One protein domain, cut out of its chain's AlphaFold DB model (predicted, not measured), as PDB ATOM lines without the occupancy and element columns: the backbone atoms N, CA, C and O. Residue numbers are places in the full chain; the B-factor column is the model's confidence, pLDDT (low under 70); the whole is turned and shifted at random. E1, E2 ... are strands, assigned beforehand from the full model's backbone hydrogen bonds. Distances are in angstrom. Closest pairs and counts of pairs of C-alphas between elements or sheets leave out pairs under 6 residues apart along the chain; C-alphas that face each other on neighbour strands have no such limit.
ATOM      1  N   SER A  56     138.753 196.070 117.552       90.50
ATOM      2  CA  SER A  56     138.692 194.756 116.904       90.50
ATOM      3  C   SER A  56     137.435 194.559 116.071       90.50
ATOM      4  O   SER A  56     136.378 195.106 116.371       90.50
ATOM      5  N   SER A  57     137.545 193.701 115.063       88.19
ATOM      6  CA  SER A  57     136.436 193.172 114.274       88.19
ATOM      7  C   SER A  57     136.637 191.666 114.149       88.19
ATOM      8  O   SER A  57     137.684 191.208 113.681       88.19
ATOM      9  N   GLU A  58     135.658 190.901 114.626       88.19
ATOM     10  CA  GLU A  58     135.661 189.445 114.528       88.19
ATOM     11  C   GLU A  58     135.431 189.011 113.075       88.19
ATOM     12  O   GLU A  58     134.550 189.513 112.369       88.19
ATOM     13  N   LEU A  59     136.264 188.080 112.619       85.69
ATOM     14  CA  LEU A  59     136.127 187.436 111.325       85.69
ATOM     15  C   LEU A  59     135.156 186.257 111.435       85.69
ATOM     16  O   LEU A  59     135.114 185.589 112.463       85.69
ATOM     17  N   PRO A  60     134.418 185.932 110.361       80.12
ATOM     18  CA  PRO A  60     133.575 184.747 110.345       80.12
ATOM     19  C   PRO A  60     134.387 183.488 110.662       80.12
ATOM     20  O   PRO A  60     135.450 183.267 110.074       80.12
ATOM     21  N   ASN A  61     133.856 182.645 111.546       76.38
ATOM     22  CA  ASN A  61     134.497 181.384 111.899       76.38
ATOM     23  C   ASN A  61     134.631 180.490 110.661       76.38
ATOM     24  O   ASN A  61     133.645 180.163 109.995       76.38
ATOM     25  N   VAL A  62     135.868 180.099 110.358       74.69
ATOM     26  CA  VAL A  62     136.205 179.186 109.254       74.69
ATOM     27  C   VAL A  62     136.235 177.722 109.703       74.69
ATOM     28  O   VAL A  62     136.044 176.829 108.884       74.69
ATOM     29  N   ALA A  63     136.434 177.488 110.999       82.44
ATOM     30  CA  ALA A  63     136.373 176.196 111.671       82.44
ATOM     31  C   ALA A  63     135.898 176.412 113.119       82.44
ATOM     32  O   ALA A  63     135.981 177.526 113.631       82.44
ATOM     33  N   SER A  64     135.353 175.379 113.765       81.12
ATOM     34  CA  SER A  64     134.763 175.506 115.111       81.12
ATOM     35  C   SER A  64     135.793 175.772 116.211       81.12
ATOM     36  O   SER A  64     135.453 176.344 117.235       81.12
ATOM     37  N   ASP A  65     137.028 175.346 115.980       88.56
ATOM     38  CA  ASP A  65     138.190 175.434 116.862       88.56
ATOM     39  C   ASP A  65     139.088 176.639 116.542       88.56
ATOM     40  O   ASP A  65     140.127 176.805 117.171       88.56
ATOM     41  N   PHE A  66     138.708 177.480 115.571       91.75
ATOM     42  CA  PHE A  66     139.451 178.683 115.208       91.75
ATOM     43  C   PHE A  66     138.564 179.923 115.242       91.75
ATOM     44  O   PHE A  66     137.621 180.056 114.462       91.75
ATOM     45  N   GLN A  67     138.962 180.887 116.065       93.62
ATOM     46  CA  GLN A  67     138.379 182.226 116.113       93.62
ATOM     47  C   GLN A  67     139.428 183.243 115.659       93.62
ATOM     48  O   GLN A  67     140.620 183.075 115.918       93.62
ATOM     49  N   SER A  68     139.037 184.264 114.898       93.94
ATOM     50  CA  SER A  68     139.985 185.243 114.349       93.94
ATOM     51  C   SER A  68     139.444 186.661 114.401       93.94
ATOM     52  O   SER A  68     138.269 186.888 114.146       93.94
ATOM     53  N   TRP A  69     140.330 187.626 114.629       94.88
ATOM     54  CA  TRP A  69     140.006 189.044 114.720       94.88
ATOM     55  C   TRP A  69     141.009 189.872 113.924       94.88
ATOM     56  O   TRP A  69     142.216 189.621 113.958       94.88
ATOM     57  N   ASN A  70     140.511 190.898 113.244       92.88
ATOM     58  CA  ASN A  70     141.333 192.024 112.823       92.88
ATOM     59  C   ASN A  70     141.394 193.003 113.991       92.88
ATOM     60  O   ASN A  70     140.346 193.466 114.437       92.88
ATOM     61  N   VAL A  71     142.592 193.323 114.472       93.75
ATOM     62  CA  VAL A  71     142.807 194.233 115.603       93.75
ATOM     63  C   VAL A  71     143.635 195.440 115.177       93.75
ATOM     64  O   VAL A  71     144.496 195.342 114.303       93.75
ATOM     65  N   HIS A  72     143.378 196.587 115.795       92.56
ATOM     66  CA  HIS A  72     144.203 197.786 115.694       92.56
ATOM     67  C   HIS A  72     144.778 198.110 117.069       92.56
ATOM     68  O   HIS A  72     144.037 198.193 118.048       92.56
ATOM     69  N   VAL A  73     146.098 198.280 117.118       92.06
ATOM     70  CA  VAL A  73     146.858 198.629 118.318       92.06
ATOM     71  C   VAL A  73     147.411 200.047 118.150       92.06
ATOM     72  O   VAL A  73     148.133 200.297 117.176       92.06
ATOM     73  N   PRO A  74     147.102 200.985 119.062       89.69
ATOM     74  CA  PRO A  74     147.558 202.361 118.941       89.69
ATOM     75  C   PRO A  74     149.067 202.496 119.197       89.69
ATOM     76  O   PRO A  74     149.712 201.648 119.816       89.69
ATOM     77  N   GLY A  75     149.647 203.583 118.687       84.56
ATOM     78  CA  GLY A  75     151.051 203.924 118.912       84.56
ATOM     79  C   GLY A  75     151.319 204.490 120.312       84.56
ATOM     80  O   GLY A  75     150.417 204.943 121.006       84.56
ATOM     81  N   GLY A  76     152.591 204.514 120.720       76.94
ATOM     82  CA  GLY A  76     153.062 205.260 121.897       76.94
ATOM     83  C   GLY A  76     153.211 204.455 123.193       76.94
ATOM     84  O   GLY A  76     154.157 204.717 123.934       76.94
ATOM     85  N   LYS A  77     152.361 203.452 123.450       75.94
ATOM     86  CA  LYS A  77     152.465 202.545 124.613       75.94
ATOM     87  C   LYS A  77     152.817 201.112 124.209       75.94
ATOM     88  O   LYS A  77     152.584 200.693 123.077       75.94
ATOM     89  N   GLY A  78     153.415 200.364 125.138       87.25
ATOM     90  CA  GLY A  78     153.657 198.932 124.976       87.25
ATOM     91  C   GLY A  78     152.404 198.137 125.322       87.25
ATOM     92  O   GLY A  78     152.056 198.050 126.495       87.25
ATOM     93  N   TYR A  79     151.756 197.559 124.312       93.19
ATOM     94  CA  TYR A  79     150.636 196.640 124.497       93.19
ATOM     95  C   TYR A  79     151.109 195.189 124.483       93.19
ATOM     96  O   TYR A  79     152.078 194.832 123.803       93.19
ATOM     97  N   GLU A  80     150.382 194.344 125.198       96.19
ATOM     98  CA  GLU A  80     150.565 192.900 125.215       96.19
ATOM     99  C   GLU A  80     149.267 192.189 124.866       96.19
ATOM    100  O   GLU A  80     148.193 192.547 125.347       96.19
ATOM    101  N   LEU A  81     149.395 191.144 124.056       97.19
ATOM    102  CA  LEU A  81     148.394 190.108 123.892       97.19
ATOM    103  C   LEU A  81     148.586 189.079 125.006       97.19
ATOM    104  O   LEU A  81     149.673 188.520 125.152       97.19
ATOM    105  N   ARG A  82     147.540 188.844 125.791       97.31
ATOM    106  CA  ARG A  82     147.576 188.045 127.017       97.31
ATOM    107  C   ARG A  82     146.584 186.905 126.933       97.31
ATOM    108  O   ARG A  82     145.420 187.120 126.595       97.31
ATOM    109  N   LEU A  83     147.052 185.711 127.275       97.44
ATOM    110  CA  LEU A  83     146.240 184.522 127.462       97.44
ATOM    111  C   LEU A  83     146.259 184.162 128.946       97.44
ATOM    112  O   LEU A  83     147.311 183.871 129.515       97.44
ATOM    113  N   GLY A  84     145.088 184.186 129.567       95.56
ATOM    114  CA  GLY A  84     144.889 183.704 130.924       95.56
ATOM    115  C   GLY A  84     144.096 182.410 130.911       95.56
ATOM    116  O   GLY A  84     143.105 182.312 130.187       95.56
ATOM    117  N   ILE A  85     144.532 181.429 131.697       94.56
ATOM    118  CA  ILE A  85     143.910 180.106 131.780       94.56
ATOM    119  C   ILE A  85     143.866 179.676 133.242       94.56
ATOM    120  O   ILE A  85     144.806 179.910 133.999       94.56
ATOM    121  N   GLY A  86     142.768 179.051 133.653       91.75
ATOM    122  CA  GLY A  86     142.594 178.558 135.013       91.75
ATOM    123  C   GLY A  86     141.224 178.919 135.553       91.75
ATOM    124  O   GLY A  86     140.220 178.708 134.883       91.75
ATOM    125  N   ASP A  87     141.195 179.421 136.779       89.31
ATOM    126  CA  ASP A  87     139.968 179.777 137.482       89.31
ATOM    127  C   ASP A  87     139.396 181.110 136.977       89.31
ATOM    128  O   ASP A  87     140.040 182.157 137.044       89.31
ATOM    129  N   LEU A  88     138.172 181.053 136.450       87.69
ATOM    130  CA  LEU A  88     137.439 182.149 135.829       87.69
ATOM    131  C   LEU A  88     136.059 182.287 136.482       87.69
ATOM    132  O   LEU A  88     135.219 181.390 136.402       87.69
ATOM    133  N   SER A  89     135.808 183.440 137.092       82.44
ATOM    134  CA  SER A  89     134.493 183.840 137.604       82.44
ATOM    135  C   SER A  89     133.928 185.002 136.785       82.44
ATOM    136  O   SER A  89     134.621 185.572 135.942       82.44
ATOM    137  N   GLU A  90     132.665 185.365 137.020       77.44
ATOM    138  CA  GLU A  90     131.992 186.455 136.295       77.44
ATOM    139  C   GLU A  90     132.759 187.786 136.357       77.44
ATOM    140  O   GLU A  90     132.958 188.426 135.325       77.44
ATOM    141  N   ASN A  91     133.275 188.139 137.539       74.38
ATOM    142  CA  ASN A  91     134.008 189.388 137.775       74.38
ATOM    143  C   ASN A  91     135.533 189.194 137.863       74.38
ATOM    144  O   ASN A  91     136.276 190.142 138.109       74.38
ATOM    145  N   GLY A  92     136.020 187.968 137.665       79.31
ATOM    146  CA  GLY A  92     137.435 187.622 137.757       79.31
ATOM    147  C   GLY A  92     138.186 187.750 136.434       79.31
ATOM    148  O   GLY A  92     137.621 187.575 135.351       79.31
ATOM    149  N   ILE A  93     139.496 187.994 136.523       88.56
ATOM    150  CA  ILE A  93     140.450 187.726 135.441       88.56
ATOM    151  C   ILE A  93     141.218 186.447 135.815       88.56
ATOM    152  O   ILE A  93     141.696 186.360 136.949       88.56
ATOM    153  N   PRO A  94     141.341 185.454 134.915       91.00
ATOM    154  CA  PRO A  94     142.101 184.246 135.208       91.00
ATOM    155  C   PRO A  94     143.607 184.560 135.278       91.00
ATOM    156  O   PRO A  94     144.051 185.550 134.680       91.00
ATOM    157  N   PRO A  95     144.415 183.730 135.964       91.06
ATOM    158  CA  PRO A  95     145.868 183.879 135.978       91.06
ATOM    159  C   PRO A  95     146.436 183.961 134.558       91.06
ATOM    160  O   PRO A  95     146.046 183.183 133.688       91.06
ATOM    161  N   ILE A  96     147.353 184.903 134.324       93.81
ATOM    162  CA  ILE A  96     148.033 185.044 133.031       93.81
ATOM    163  C   ILE A  96     148.957 183.838 132.855       93.81
ATOM    164  O   ILE A  96     149.930 183.699 133.593       93.81
ATOM    165  N   ALA A  97     148.644 182.980 131.885       93.88
ATOM    166  CA  ALA A  97     149.495 181.861 131.496       93.88
ATOM    167  C   ALA A  97     150.643 182.356 130.609       93.88
ATOM    168  O   ALA A  97     151.801 182.016 130.833       93.88
ATOM    169  N   SER A  98     150.327 183.234 129.652       96.31
ATOM    170  CA  SER A  98     151.301 183.769 128.705       96.31
ATOM    171  C   SER A  98     150.950 185.182 128.259       96.31
ATOM    172  O   SER A  98     149.776 185.555 128.163       96.31
ATOM    173  N   ALA A  99     151.975 185.978 127.968       96.31
ATOM    174  CA  ALA A  99     151.841 187.340 127.471       96.31
ATOM    175  C   ALA A  99     152.920 187.627 126.425       96.31
ATOM    176  O   ALA A  99     154.091 187.295 126.612       96.31
ATOM    177  N   VAL A 100     152.530 188.259 125.319       96.56
ATOM    178  CA  VAL A 100     153.440 188.620 124.229       96.56
ATOM    179  C   VAL A 100     153.200 190.055 123.807       96.56
ATOM    180  O   VAL A 100     152.072 190.465 123.538       96.56
ATOM    181  N   LYS A 101     154.284 190.820 123.681       95.12
ATOM    182  CA  LYS A 101     154.232 192.189 123.173       95.12
ATOM    183  C   LYS A 101     153.665 192.228 121.753       95.12
ATOM    184  O   LYS A 101     154.189 191.565 120.857       95.12
ATOM    185  N   ILE A 102     152.658 193.069 121.541       94.00
ATOM    186  CA  ILE A 102     152.085 193.352 120.225       94.00
ATOM    187  C   ILE A 102     152.496 194.760 119.792       94.00
ATOM    188  O   ILE A 102     152.473 195.713 120.573       94.00
ATOM    189  N   THR A 103     152.979 194.889 118.558       93.56
ATOM    190  CA  THR A 103     153.399 196.186 118.017       93.56
ATOM    191  C   THR A 103     152.193 197.062 117.693       93.56
ATOM    192  O   THR A 103     151.076 196.575 117.572       93.56
ATOM    193  N   ALA A 104     152.420 198.364 117.540       92.44
ATOM    194  CA  ALA A 104     151.390 199.267 117.045       92.44
ATOM    195  C   ALA A 104     151.080 198.985 115.565       92.44
ATOM    196  O   ALA A 104     151.986 198.683 114.784       92.44
ATOM    197  N   GLY A 105     149.818 199.163 115.178       90.75
ATOM    198  CA  GLY A 105     149.332 198.949 113.819       90.75
ATOM    199  C   GLY A 105     148.172 197.961 113.740       90.75
ATOM    200  O   GLY A 105     147.532 197.629 114.737       90.75
ATOM    201  N   LYS A 106     147.877 197.516 112.515       91.44
ATOM    202  CA  LYS A 106     146.829 196.529 112.245       91.44
ATOM    203  C   LYS A 106     147.425 195.132 112.244       91.44
ATOM    204  O   LYS A 106     148.366 194.879 111.498       91.44
ATOM    205  N   HIS A 107     146.816 194.246 113.015       94.31
ATOM    206  CA  HIS A 107     147.229 192.860 113.154       94.31
ATOM    207  C   HIS A 107     146.039 191.927 112.957       94.31
ATOM    208  O   HIS A 107     144.886 192.298 113.190       94.31
ATOM    209  N   ARG A 108     146.315 190.693 112.550       94.44
ATOM    210  CA  ARG A 108     145.351 189.598 112.589       94.44
ATOM    211  C   ARG A 108     145.693 188.682 113.753       94.44
ATOM    212  O   ARG A 108     146.748 188.058 113.742       94.44
ATOM    213  N   VAL A 109     144.786 188.567 114.716       96.81
ATOM    214  CA  VAL A 109     144.911 187.630 115.837       96.81
ATOM    215  C   VAL A 109     144.022 186.425 115.565       96.81
ATOM    216  O   VAL A 109     142.861 186.590 115.202       96.81
ATOM    217  N   THR A 110     144.546 185.217 115.734       96.56
ATOM    218  CA  THR A 110     143.789 183.970 115.596       96.56
ATOM    219  C   THR A 110     144.030 183.101 116.820       96.56
ATOM    220  O   THR A 110     145.178 182.862 117.180       96.56
ATOM    221  N   LEU A 111     142.957 182.625 117.442       96.62
ATOM    222  CA  LEU A 111     142.981 181.669 118.541       96.62
ATOM    223  C   LEU A 111     142.560 180.296 118.017       96.62
ATOM    224  O   LEU A 111     141.521 180.181 117.369       96.62
ATOM    225  N   TYR A 112     143.363 179.285 118.324       95.06
ATOM    226  CA  TYR A 112     143.013 177.877 118.235       95.06
ATOM    227  C   TYR A 112     142.644 177.348 119.623       95.06
ATOM    228  O   TYR A 112     143.384 177.600 120.577       95.06
ATOM    229  N   THR A 113     141.546 176.599 119.719       92.62
ATOM    230  CA  THR A 113     141.097 175.940 120.951       92.62
ATOM    231  C   THR A 113     140.941 174.428 120.752       92.62
ATOM    232  O   THR A 113     140.033 173.934 120.086       92.62
ATOM    233  N   GLY A 114     141.836 173.661 121.369       89.94
ATOM    234  CA  GLY A 114     141.663 172.245 121.659       89.94
ATOM    235  C   GLY A 114     141.067 172.099 123.054       89.94
ATOM    236  O   GLY A 114     141.755 172.271 124.044       89.94
ATOM    237  N   ASP A 115     139.780 171.798 123.158       82.75
ATOM    238  CA  ASP A 115     139.024 171.857 124.413       82.75
ATOM    239  C   ASP A 115     138.600 170.468 124.909       82.75
ATOM    240  O   ASP A 115     137.526 170.298 125.482       82.75
ATOM    241  N   SER A 116     139.416 169.433 124.687       81.38
ATOM    242  CA  SER A 116     139.035 168.066 125.054       81.38
ATOM    243  C   SER A 116     140.179 167.297 125.709       81.38
ATOM    244  O   SER A 116     141.307 167.392 125.228       81.38
ATOM    245  N   PRO A 117     139.898 166.404 126.679       79.31
ATOM    246  CA  PRO A 117     140.940 165.603 127.328       79.31
ATOM    247  C   PRO A 117     141.763 164.764 126.341       79.31
ATOM    248  O   PRO A 117     142.947 164.531 126.544       79.31
ATOM    249  N   ARG A 118     141.142 164.321 125.238       81.50
ATOM    250  CA  ARG A 118     141.795 163.503 124.200       81.50
ATOM    251  C   ARG A 118     142.785 164.275 123.337       81.50
ATOM    252  O   ARG A 118     143.658 163.655 122.741       81.50
ATOM    253  N   LYS A 119     142.576 165.580 123.188       74.00
ATOM    254  CA  LYS A 119     143.441 166.465 122.402       74.00
ATOM    255  C   LYS A 119     144.377 167.276 123.292       74.00
ATOM    256  O   LYS A 119     145.090 168.116 122.762       74.00
ATOM    257  N   GLU A 120     144.332 167.018 124.601       82.00
ATOM    258  CA  GLU A 120     144.820 167.927 125.634       82.00
ATOM    259  C   GLU A 120     144.103 169.286 125.541       82.00
ATOM    260  O   GLU A 120     143.468 169.631 124.536       82.00
ATOM    261  N   PHE A 121     144.096 170.038 126.635       88.94
ATOM    262  CA  PHE A 121     143.467 171.352 126.630       88.94
ATOM    263  C   PHE A 121     144.472 172.363 126.088       88.94
ATOM    264  O   PHE A 121     145.309 172.875 126.827       88.94
ATOM    265  N   HIS A 122     144.434 172.571 124.776       94.44
ATOM    266  CA  HIS A 122     145.479 173.221 123.997       94.44
ATOM    267  C   HIS A 122     145.010 174.557 123.427       94.44
ATOM    268  O   HIS A 122     144.044 174.623 122.671       94.44
ATOM    269  N   TYR A 123     145.714 175.631 123.756       95.81
ATOM    270  CA  TYR A 123     145.392 176.989 123.343       95.81
ATOM    271  C   TYR A 123     146.575 177.581 122.587       95.81
ATOM    272  O   TYR A 123     147.633 177.830 123.165       95.81
ATOM    273  N   VAL A 124     146.389 177.845 121.293       96.94
ATOM    274  CA  VAL A 124     147.445 178.421 120.446       96.94
ATOM    275  C   VAL A 124     146.989 179.752 119.885       96.94
ATOM    276  O   VAL A 124     145.921 179.853 119.283       96.94
ATOM    277  N   VAL A 125     147.817 180.781 120.041       97.69
ATOM    278  CA  VAL A 125     147.531 182.121 119.528       97.69
ATOM    279  C   VAL A 125     148.517 182.475 118.428       97.69
ATOM    280  O   VAL A 125     149.736 182.392 118.598       97.69
ATOM    281  N   TYR A 126     147.975 182.920 117.302       97.38
ATOM    282  CA  TYR A 126     148.720 183.397 116.150       97.38
ATOM    283  C   TYR A 126     148.513 184.899 115.983       97.38
ATOM    284  O   TYR A 126     147.383 185.381 116.037       97.38
ATOM    285  N   VAL A 127     149.595 185.625 115.714       97.06
ATOM    286  CA  VAL A 127     149.570 187.031 115.295       97.06
ATOM    287  C   VAL A 127     150.174 187.108 113.902       97.06
ATOM    288  O   VAL A 127     151.295 186.658 113.677       97.06
ATOM    289  N   ASP A 128     149.401 187.616 112.947       94.81
ATOM    290  CA  ASP A 128     149.770 187.723 111.530       94.81
ATOM    291  C   ASP A 128     150.242 186.387 110.925       94.81
ATOM    292  O   ASP A 128     151.142 186.327 110.089       94.81
ATOM    293  N   GLY A 129     149.629 185.285 111.372       91.31
ATOM    294  CA  GLY A 129     149.955 183.922 110.939       91.31
ATOM    295  C   GLY A 129     151.186 183.307 111.615       91.31
ATOM    296  O   GLY A 129     151.502 182.149 111.351       91.31
ATOM    297  N   LYS A 130     151.866 184.033 112.510       95.81
ATOM    298  CA  LYS A 130     152.964 183.507 113.325       95.81
ATOM    299  C   LYS A 130     152.445 183.084 114.696       95.81
ATOM    300  O   LYS A 130     151.806 183.877 115.377       95.81
ATOM    301  N   MET A 131     152.763 181.863 115.116       97.12
ATOM    302  CA  MET A 131     152.479 181.390 116.473       97.12
ATOM    303  C   MET A 131     153.274 182.209 117.493       97.12
ATOM    304  O   MET A 131     154.493 182.354 117.360       97.12
ATOM    305  N   VAL A 132     152.578 182.765 118.482       97.31
ATOM    306  CA  VAL A 132     153.172 183.603 119.533       97.31
ATOM    307  C   VAL A 132     152.941 183.055 120.937       97.31
ATOM    308  O   VAL A 132     153.794 183.261 121.789       97.31
ATOM    309  N   ILE A 133     151.833 182.347 121.166       97.44
ATOM    310  CA  ILE A 133     151.505 181.686 122.435       97.44
ATOM    311  C   ILE A 133     151.098 180.249 122.111       97.44
ATOM    312  O   ILE A 133     150.370 180.036 121.139       97.44
ATOM    313  N   ASP A 134     151.568 179.299 122.911       97.06
ATOM    314  CA  ASP A 134     151.295 177.868 122.794       97.06
ATOM    315  C   ASP A 134     151.225 177.284 124.211       97.06
ATOM    316  O   ASP A 134     152.253 177.108 124.860       97.06
ATOM    317  N   GLU A 135     150.006 177.092 124.714       96.31
ATOM    318  CA  GLU A 135     149.753 176.637 126.081       96.31
ATOM    319  C   GLU A 135     148.937 175.348 126.069       96.31
ATOM    320  O   GLU A 135     147.820 175.314 125.549       96.31
ATOM    321  N   THR A 136     149.465 174.301 126.698       94.00
ATOM    322  CA  THR A 136     148.794 173.005 126.820       94.00
ATOM    323  C   THR A 136     148.611 172.647 128.283       94.00
ATOM    324  O   THR A 136     149.574 172.579 129.047       94.00
ATOM    325  N   LEU A 137     147.370 172.373 128.665       91.69
ATOM    326  CA  LEU A 137     147.012 171.833 129.965       91.69
ATOM    327  C   LEU A 137     146.762 170.329 129.851       91.69
ATOM    328  O   LEU A 137     146.156 169.845 128.889       91.69
ATOM    329  N   GLY A 138     147.244 169.596 130.854       85.12
ATOM    330  CA  GLY A 138     147.105 168.149 130.926       85.12
ATOM    331  C   GLY A 138     145.650 167.702 131.063       85.12
ATOM    332  O   GLY A 138     144.736 168.489 131.328       85.12
ATOM    333  N   SER A 139     145.428 166.400 130.893       82.44
ATOM    334  CA  SER A 139     144.110 165.795 131.107       82.44
ATOM    335  C   SER A 139     143.621 165.967 132.547       82.44
ATOM    336  O   SER A 139     142.420 165.996 132.772       82.44
ATOM    337  N   ASP A 140     144.520 166.153 133.510       85.25
ATOM    338  CA  ASP A 140     144.219 166.426 134.914       85.25
ATOM    339  C   ASP A 140     143.498 167.760 135.149       85.25
ATOM    340  O   ASP A 140     142.800 167.902 136.154       85.25
ATOM    341  N   TRP A 141     143.593 168.721 134.221       87.50
ATOM    342  CA  TRP A 141     142.888 169.997 134.348       87.50
ATOM    343  C   TRP A 141     141.363 169.830 134.342       87.50
ATOM    344  O   TRP A 141     140.660 170.473 135.124       87.50
ATOM    345  N   MET A 142     140.859 168.938 133.483       86.31
ATOM    346  CA  MET A 142     139.463 168.496 133.434       86.31
ATOM    347  C   MET A 142     139.415 167.039 132.930       86.31
ATOM    348  O   MET A 142     139.185 166.828 131.736       86.31
ATOM    349  N   PRO A 143     139.602 166.033 133.809       81.50
ATOM    350  CA  PRO A 143     139.778 164.619 133.428       81.50
ATOM    351  C   PRO A 143     138.674 164.079 132.525       81.50
ATOM    352  O   PRO A 143     138.930 163.450 131.499       81.50
ATOM    353  N   GLU A 144     137.441 164.436 132.864       80.56
ATOM    354  CA  GLU A 144     136.234 163.967 132.190       80.56
ATOM    355  C   GLU A 144     135.755 164.912 131.082       80.56
ATOM    356  O   GLU A 144     134.755 164.666 130.401       80.56
ATOM    357  N   GLY A 145     136.478 166.011 130.865       85.50
ATOM    358  CA  GLY A 145     136.089 167.080 129.959       85.50
ATOM    359  C   GLY A 145     134.986 167.972 130.522       85.50
ATOM    360  O   GLY A 145     134.809 168.102 131.734       85.50
ATOM    361  N   TRP A 146     134.230 168.599 129.623       85.25
ATOM    362  CA  TRP A 146     133.149 169.526 129.951       85.25
ATOM    363  C   TRP A 146     131.842 169.161 129.227       85.25
ATOM    364  O   TRP A 146     131.843 168.413 128.247       85.25
ATOM    365  N   SER A 147     130.708 169.622 129.757       78.81
ATOM    366  CA  SER A 147     129.360 169.366 129.217       78.81
ATOM    367  C   SER A 147     128.725 170.594 128.561       78.81
ATOM    368  O   SER A 147     127.942 170.457 127.623       78.81
ATOM    369  N   SER A 148     129.082 171.792 129.018       81.31
ATOM    370  CA  SER A 148     128.778 173.056 128.351       81.31
ATOM    371  C   SER A 148     129.921 174.064 128.499       81.31
ATOM    372  O   SER A 148     130.756 173.959 129.398       81.31
ATOM    373  N   ALA A 149     129.949 175.045 127.601       86.56
ATOM    374  CA  ALA A 149     130.833 176.199 127.660       86.56
ATOM    375  C   ALA A 149     129.982 177.473 127.622       86.56
ATOM    376  O   ALA A 149     128.882 177.494 127.062       86.56
ATOM    377  N   SER A 150     130.447 178.537 128.262       86.06
ATOM    378  CA  SER A 150     129.747 179.822 128.288       86.06
ATOM    379  C   SER A 150     130.736 180.963 128.169       86.06
ATOM    380  O   SER A 150     131.710 181.021 128.925       86.06
ATOM    381  N   SER A 151     130.460 181.875 127.235       87.88
ATOM    382  CA  SER A 151     131.262 183.080 127.065       87.88
ATOM    383  C   SER A 151     131.108 184.014 128.263       87.88
ATOM    384  O   SER A 151     130.029 184.109 128.854       87.88
ATOM    385  N   ARG A 152     132.193 184.698 128.633       86.81
ATOM    386  CA  ARG A 152     132.214 185.655 129.745       86.81
ATOM    387  C   ARG A 152     132.591 187.038 129.241       86.81
ATOM    388  O   ARG A 152     133.577 187.194 128.527       86.81
ATOM    389  N   ASN A 153     131.826 188.044 129.647       85.44
ATOM    390  CA  ASN A 153     132.149 189.437 129.359       85.44
ATOM    391  C   ASN A 153     133.321 189.915 130.222       85.44
ATOM    392  O   ASN A 153     133.639 189.309 131.248       85.44
ATOM    393  N   TRP A 154     133.940 191.021 129.809       86.56
ATOM    394  CA  TRP A 154     134.919 191.698 130.649       86.56
ATOM    395  C   TRP A 154     134.246 192.216 131.938       86.56
ATOM    396  O   TRP A 154     133.127 192.734 131.847       86.56
ATOM    397  N   PRO A 155     134.890 192.114 133.118       79.56
ATOM    398  CA  PRO A 155     134.311 192.602 134.369       79.56
ATOM    399  C   PRO A 155     133.985 194.101 134.303       79.56
ATOM    400  O   PRO A 155     134.856 194.923 134.010       79.56
ATOM    401  N   GLN A 156     132.725 194.460 134.574       66.12
ATOM    402  CA  GLN A 156     132.225 195.836 134.427       66.12
ATOM    403  C   GLN A 156     132.779 196.794 135.495       66.12
ATOM    404  O   GLN A 156     132.978 197.976 135.218       66.12
ATOM    405  N   ASP A 157     133.085 196.280 136.688       60.78
ATOM    406  CA  ASP A 157     133.434 197.091 137.863       60.78
ATOM    407  C   ASP A 157     134.895 197.566 137.896       60.78
ATOM    408  O   ASP A 157     135.281 198.335 138.774       60.78
ATOM    409  N   LEU A 158     135.724 197.173 136.923       60.22
ATOM    410  CA  LEU A 158     137.139 197.545 136.924       60.22
ATOM    411  C   LEU A 158     137.405 199.012 136.520       60.22
ATOM    412  O   LEU A 158     138.532 199.465 136.676       60.22
ATOM    413  N   ALA A 159     136.404 199.762 136.028       59.56
ATOM    414  CA  ALA A 159     136.481 201.198 135.693       59.56
ATOM    415  C   ALA A 159     137.812 201.647 135.036       59.56
ATOM    416  O   ALA A 159     138.359 202.701 135.366       59.56
ATOM    417  N   ILE A 160     138.350 200.842 134.110       67.62
ATOM    418  CA  ILE A 160     139.665 201.095 133.509       67.62
ATOM    419  C   ILE A 160     139.510 201.874 132.207       67.62
ATOM    420  O   ILE A 160     138.739 201.480 131.333       67.62
ATOM    421  N   SER A 161     140.271 202.962 132.064       68.25
ATOM    422  CA  SER A 161     140.332 203.757 130.837       68.25
ATOM    423  C   SER A 161     141.788 204.011 130.412       68.25
ATOM    424  O   SER A 161     142.563 204.535 131.216       68.25
ATOM    425  N   PRO A 162     142.182 203.665 129.170       74.38
ATOM    426  CA  PRO A 162     141.403 202.881 128.215       74.38
ATOM    427  C   PRO A 162     141.207 201.443 128.719       74.38
ATOM    428  O   PRO A 162     142.092 200.858 129.362       74.38
ATOM    429  N   GLY A 163     140.025 200.894 128.451       80.44
ATOM    430  CA  GLY A 163     139.694 199.522 128.806       80.44
ATOM    431  C   GLY A 163     140.501 198.514 127.976       80.44
ATOM    432  O   GLY A 163     140.901 198.829 126.853       80.44
ATOM    433  N   PRO A 164     140.750 197.309 128.509       89.88
ATOM    434  CA  PRO A 164     141.302 196.208 127.727       89.88
ATOM    435  C   PRO A 164     140.383 195.837 126.569       89.88
ATOM    436  O   PRO A 164     139.157 195.925 126.661       89.88
ATOM    437  N   LEU A 165     140.989 195.312 125.512       92.56
ATOM    438  CA  LEU A 165     140.275 194.734 124.385       92.56
ATOM    439  C   LEU A 165     140.176 193.218 124.567       92.56
ATOM    440  O   LEU A 165     141.137 192.493 124.305       92.56
ATOM    441  N   GLN A 166     139.022 192.729 125.020       94.31
ATOM    442  CA  GLN A 166     138.752 191.291 125.078       94.31
ATOM    443  C   GLN A 166     138.466 190.747 123.676       94.31
ATOM    444  O   GLN A 166     137.592 191.260 122.982       94.31
ATOM    445  N   LEU A 167     139.166 189.681 123.288       95.38
ATOM    446  CA  LEU A 167     138.943 188.991 122.016       95.38
ATOM    447  C   LEU A 167     138.056 187.758 122.200       95.38
ATOM    448  O   LEU A 167     137.085 187.579 121.477       95.38
ATOM    449  N   SER A 168     138.368 186.924 123.196       94.62
ATOM    450  CA  SER A 168     137.631 185.689 123.479       94.62
ATOM    451  C   SER A 168     137.698 185.347 124.963       94.62
ATOM    452  O   SER A 168     138.658 185.695 125.653       94.62
ATOM    453  N   SER A 169     136.671 184.682 125.476       93.94
ATOM    454  CA  SER A 169     136.657 184.143 126.834       93.94
ATOM    455  C   SER A 169     135.605 183.060 126.940       93.94
ATOM    456  O   SER A 169     134.470 183.275 126.508       93.94
ATOM    457  N   GLU A 170     135.963 181.942 127.565       92.25
ATOM    458  CA  GLU A 170     135.049 180.840 127.844       92.25
ATOM    459  C   GLU A 170     135.274 180.288 129.248       92.25
ATOM    460  O   GLU A 170     136.403 180.151 129.713       92.25
ATOM    461  N   SER A 171     134.172 179.949 129.910       90.81
ATOM    462  CA  SER A 171     134.148 179.141 131.130       90.81
ATOM    463  C   SER A 171     133.510 177.790 130.828       90.81
ATOM    464  O   SER A 171     132.481 177.739 130.149       90.81
ATOM    465  N   TYR A 172     134.099 176.721 131.348       87.88
ATOM    466  CA  TYR A 172     133.684 175.346 131.111       87.88
ATOM    467  C   TYR A 172     132.938 174.780 132.310       87.88
ATOM    468  O   TYR A 172     133.336 174.946 133.462       87.88
ATOM    469  N   GLN A 173     131.850 174.081 132.016       83.00
ATOM    470  CA  GLN A 173     131.103 173.278 132.965       83.00
ATOM    471  C   GLN A 173     131.690 171.863 132.989       83.00
ATOM    472  O   GLN A 173     131.524 171.159 131.991       83.00
ATOM    473  N   PRO A 174     132.332 171.400 134.078       79.31
ATOM    474  CA  PRO A 174     132.904 170.060 134.116       79.31
ATOM    475  C   PRO A 174     131.857 168.988 133.815       79.31
ATOM    476  O   PRO A 174     130.738 169.013 134.342       79.31
ATOM    477  N   ARG A 175     132.226 168.025 132.973       77.50
ATOM    478  CA  ARG A 175     131.430 166.826 132.739       77.50
ATOM    479  C   ARG A 175     131.642 165.915 133.937       77.50
ATOM    480  O   ARG A 175     132.773 165.616 134.289       77.50
ATOM    481  N   ARG A 176     130.564 165.472 134.575       69.94
ATOM    482  CA  ARG A 176     130.645 164.479 135.650       69.94
ATOM    483  C   ARG A 176     130.089 163.149 135.143       69.94
ATOM    484  O   ARG A 176     129.041 163.140 134.497       69.94
ATOM    485  N   GLU A 177     130.782 162.043 135.403       58.47
ATOM    486  CA  GLU A 177     130.476 160.699 134.872       58.47
ATOM    487  C   GLU A 177     129.229 160.026 135.478       58.47
ATOM    488  O   GLU A 177     129.123 158.800 135.502       58.47
ATOM    489  N   PHE A 178     128.236 160.776 135.958       58.97
ATOM    490  CA  PHE A 178     127.063 160.188 136.608       58.97
ATOM    491  C   PHE A 178     126.054 159.593 135.601       58.97
ATOM    492  O   PHE A 178     124.898 159.990 135.519       58.97
ATOM    493  N   GLY A 179     126.499 158.599 134.832       46.44
ATOM    494  CA  GLY A 179     125.713 157.818 133.882       46.44
ATOM    495  C   GLY A 179     126.029 158.157 132.426       46.44
ATOM    496  O   GLY A 179     125.590 159.171 131.888       46.44
ATOM    497  N   GLY A 180     126.765 157.268 131.756       37.19
ATOM    498  CA  GLY A 180     126.955 157.310 130.307       37.19
ATOM    499  C   GLY A 180     125.671 156.931 129.561       37.19
ATOM    500  O   GLY A 180     125.159 155.827 129.722       37.19
ATOM    501  N   GLY A 181     125.154 157.831 128.724       46.41
ATOM    502  CA  GLY A 181     123.999 157.577 127.859       46.41
ATOM    503  C   GLY A 181     123.385 158.862 127.286       46.41
ATOM    504  O   GLY A 181     123.719 159.958 127.740       46.41
ATOM    505  N   PRO A 182     122.504 158.765 126.270       34.25
ATOM    506  CA  PRO A 182     121.739 159.905 125.774       34.25
ATOM    507  C   PRO A 182     120.799 160.404 126.879       34.25
ATOM    508  O   PRO A 182     119.817 159.747 127.215       34.25
ATOM    509  N   GLY A 183     121.143 161.556 127.458       48.06
ATOM    510  CA  GLY A 183     120.464 162.140 128.617       48.06
ATOM    511  C   GLY A 183     121.420 162.471 129.759       48.06
ATOM    512  O   GLY A 183     121.102 162.162 130.895       48.06
ATOM    513  N   SER A 184     122.584 163.069 129.470       50.38
ATOM    514  CA  SER A 184     123.547 163.542 130.476       50.38
ATOM    515  C   SER A 184     122.834 164.310 131.596       50.38
ATOM    516  O   SER A 184     122.323 165.411 131.377       50.38
ATOM    517  N   TYR A 185     122.758 163.707 132.779       59.28
ATOM    518  CA  TYR A 185     122.021 164.251 133.911       59.28
ATOM    519  C   TYR A 185     122.943 165.137 134.728       59.28
ATOM    520  O   TYR A 185     123.725 164.630 135.511       59.28
ATOM    521  N   PHE A 186     122.871 166.433 134.445       55.25
ATOM    522  CA  PHE A 186     123.129 167.584 135.314       55.25
ATOM    523  C   PHE A 186     122.980 168.805 134.407       55.25
ATOM    524  O   PHE A 186     123.942 169.278 133.804       55.25
ATOM    525  N   ASN A 187     121.752 169.303 134.261       47.28
ATOM    526  CA  ASN A 187     121.569 170.658 133.755       47.28
ATOM    527  C   ASN A 187     121.845 171.560 134.945       47.28
ATOM    528  O   ASN A 187     120.905 171.925 135.646       47.28
ATOM    529  N   GLY A 188     123.134 171.800 135.212       50.31
ATOM    530  CA  GLY A 188     123.584 172.655 136.293       50.31
ATOM    531  C   GLY A 188     122.749 173.922 136.276       50.31
ATOM    532  O   GLY A 188     122.931 174.786 135.416       50.31
ATOM    533  N   GLN A 189     121.845 174.045 137.247       54.91
ATOM    534  CA  GLN A 189     121.391 175.347 137.702       54.91
ATOM    535  C   GLN A 189     122.560 175.921 138.502       54.91
ATOM    536  O   GLN A 189     122.487 176.114 139.707       54.91
ATOM    537  N   GLY A 190     123.708 176.036 137.838       57.72
ATOM    538  CA  GLY A 190     124.924 176.556 138.405       57.72
ATOM    539  C   GLY A 190     124.779 178.059 138.437       57.72
ATOM    540  O   GLY A 190     124.291 178.681 137.491       57.72
ATOM    541  N   ASP A 191     125.166 178.635 139.556       70.94
ATOM    542  CA  ASP A 191     125.197 180.071 139.689       70.94
ATOM    543  C   ASP A 191     126.331 180.642 138.814       70.94
ATOM    544  O   ASP A 191     127.475 180.187 138.882       70.94
ATOM    545  N   GLY A 192     126.004 181.645 137.991       69.94
ATOM    546  CA  GLY A 192     126.944 182.344 137.119       69.94
ATOM    547  C   GLY A 192     128.121 182.985 137.857       69.94
ATOM    548  O   GLY A 192     129.174 183.141 137.230       69.94
ATOM    549  N   PHE A 193     127.967 183.256 139.158       75.75
ATOM    550  CA  PHE A 193     129.004 183.814 140.018       75.75
ATOM    551  C   PHE A 193     130.082 182.803 140.416       75.75
ATOM    552  O   PHE A 193     131.177 183.233 140.761       75.75
ATOM    553  N   VAL A 194     129.808 181.491 140.393       82.38
ATOM    554  CA  VAL A 194     130.780 180.454 140.789       82.38
ATOM    555  C   VAL A 194     131.981 180.454 139.845       82.38
ATOM    556  O   VAL A 194     131.839 180.555 138.624       82.38
ATOM    557  N   THR A 195     133.172 180.322 140.417       86.31
ATOM    558  CA  THR A 195     134.423 180.173 139.683       86.31
ATOM    559  C   THR A 195     134.454 178.827 138.970       86.31
ATOM    560  O   THR A 195     134.210 177.775 139.559       86.31
ATOM    561  N   ARG A 196     134.776 178.849 137.679       87.62
ATOM    562  CA  ARG A 196     134.894 177.658 136.833       87.62
ATOM    563  C   ARG A 196     136.223 177.663 136.102       87.62
ATOM    564  O   ARG A 196     136.809 178.718 135.892       87.62
ATOM    565  N   LYS A 197     136.678 176.492 135.654       91.25
ATOM    566  CA  LYS A 197     137.835 176.428 134.756       91.25
ATOM    567  C   LYS A 197     137.496 177.093 133.423       91.25
ATOM    568  O   LYS A 197     136.379 176.961 132.929       91.25
ATOM    569  N   GLY A 198     138.437 177.826 132.850       93.38
ATOM    570  CA  GLY A 198     138.213 178.574 131.621       93.38
ATOM    571  C   GLY A 198     139.447 179.315 131.136       93.38
ATOM    572  O   GLY A 198     140.536 179.182 131.702       93.38
ATOM    573  N   TYR A 199     139.253 180.113 130.092       94.50
ATOM    574  CA  TYR A 199     140.287 180.972 129.531       94.50
ATOM    575  C   TYR A 199     139.755 182.365 129.178       94.50
ATOM    576  O   TYR A 199     138.550 182.604 129.020       94.50
ATOM    577  N   ARG A 200     140.687 183.304 129.019       95.81
ATOM    578  CA  ARG A 200     140.442 184.628 128.445       95.81
ATOM    579  C   ARG A 200     141.631 185.054 127.590       95.81
ATOM    580  O   ARG A 200     142.774 184.895 128.002       95.81
ATOM    581  N   LEU A 201     141.350 185.620 126.420       97.19
ATOM    582  CA  LEU A 201     142.316 186.227 125.506       97.19
ATOM    583  C   LEU A 201     141.994 187.716 125.361       97.19
ATOM    584  O   LEU A 201     140.875 188.076 124.981       97.19
ATOM    585  N   TRP A 202     142.961 188.582 125.649       96.56
ATOM    586  CA  TRP A 202     142.761 190.030 125.597       96.56
ATOM    587  C   TRP A 202     144.045 190.796 125.275       96.56
ATOM    588  O   TRP A 202     145.144 190.257 125.385       96.56
ATOM    589  N   ILE A 203     143.898 192.057 124.870       95.38
ATOM    590  CA  ILE A 203     145.001 192.999 124.652       95.38
ATOM    591  C   ILE A 203     144.899 194.126 125.677       95.38
ATOM    592  O   ILE A 203     143.824 194.703 125.853       95.38
ATOM    593  N   ASP A 204     146.011 194.448 126.336       93.69
ATOM    594  CA  ASP A 204     146.080 195.572 127.275       93.69
ATOM    595  C   ASP A 204     147.502 196.141 127.427       93.69
ATOM    596  O   ASP A 204     148.458 195.609 126.863       93.69
ATOM    597  N   ASP A 205     147.635 197.235 128.179       90.69
ATOM    598  CA  ASP A 205     148.907 197.828 128.592       90.69
ATOM    599  C   ASP A 205     149.788 196.781 129.311       90.69
ATOM    600  O   ASP A 205     149.341 196.119 130.255       90.69
ATOM    601  N   ALA A 206     151.064 196.679 128.920       89.19
ATOM    602  CA  ALA A 206     152.020 195.702 129.459       89.19
ATOM    603  C   ALA A 206     152.223 195.803 130.986       89.19
ATOM    604  O   ALA A 206     152.394 194.802 131.677       89.19
TER     605      ALA A 206
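This is residues 56 to 206 of the 497 residues of an uncharacterized protein of Blastopirellula marina (UniProt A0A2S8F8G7). Two twisted sheets of five strands lie face to face as a sandwich, their strands at 12 degrees to each other, and the long link of residues 175 to 195 loops out past one end of it. The printed part has 151 residues with ten named strands, E1 to E10 in order along the chain, and no named helix: all strand. One sheet has the order E1, E2, E5, E6, E7 and the other E4, E3, E10, E9, E8, both antiparallel throughout. The whole is compact, with a radius of gyration of the C-alphas of 16.3 A, yet elongated, spanning 56 by 34 by 27 A.

E1, residues 56 to 63, is an edge strand and forms a hairpin with E2, residues 66 to 73; N 57 and O 70 are 2.9 A apart. E5, residues 105 to 116, is the antiparallel neighbour of E2, with N 69 and O 109 at 2.8 A. E6, residues 120 to 127, and the edge strand E7, residues 130 to 137, follow E5 in a meander, each strand the antiparallel neighbour of the one before; N 112 and O 124 are 2.8 A apart, and N 123 and O 135 2.8 A. In the other sheet E3, residues 79 to 88, forms a hairpin with the edge strand E4, residues 96 to 102, with N 83 and O 98 at 2.9 A. E8, residues 146 to 151, E9, residues 165 to 174, and E10, residues 196 to 205, make a second meander; N 147 and O 173 are 2.8 A apart, and N 201 and O 168 2.8 A. E10 is also the antiparallel neighbour of E3, with N 84 and O 200 at 2.9 A. Between the sheets, the closest C-alphas of E4 and E7 are those of Ser 98 and Ile 133, 6.6 A apart. E5 and E9 are near each other, with 5 pairs of C-alphas within 10 A. E1 and E10 are apart.

E1 begins at C-alpha 56, (138.692, 194.756, 116.904), and bends by 52 degrees at residue 60. E5, the longest strand, runs 34.4 A to C-alpha 116 at (139.035, 168.066, 125.054). E9 measures 27.5 A. E3 is 22.6 A long and bends by 71 degrees at residue 85. E10 is 25.9 A long, bends by 58 degrees at residue 202 and ends at C-alpha 205, (148.907, 197.828, 128.592).

The two C-alphas farthest apart are those of Gly 76 and Gly 181, 56.2 A. The printed part has no cut. The links E8 to E9, 13 residues, and E9 to E10, 21 residues, are long. The mean pLDDT of the printed part is 84.3; residues 156 to 161, 176 to 190 and 192 are under 70.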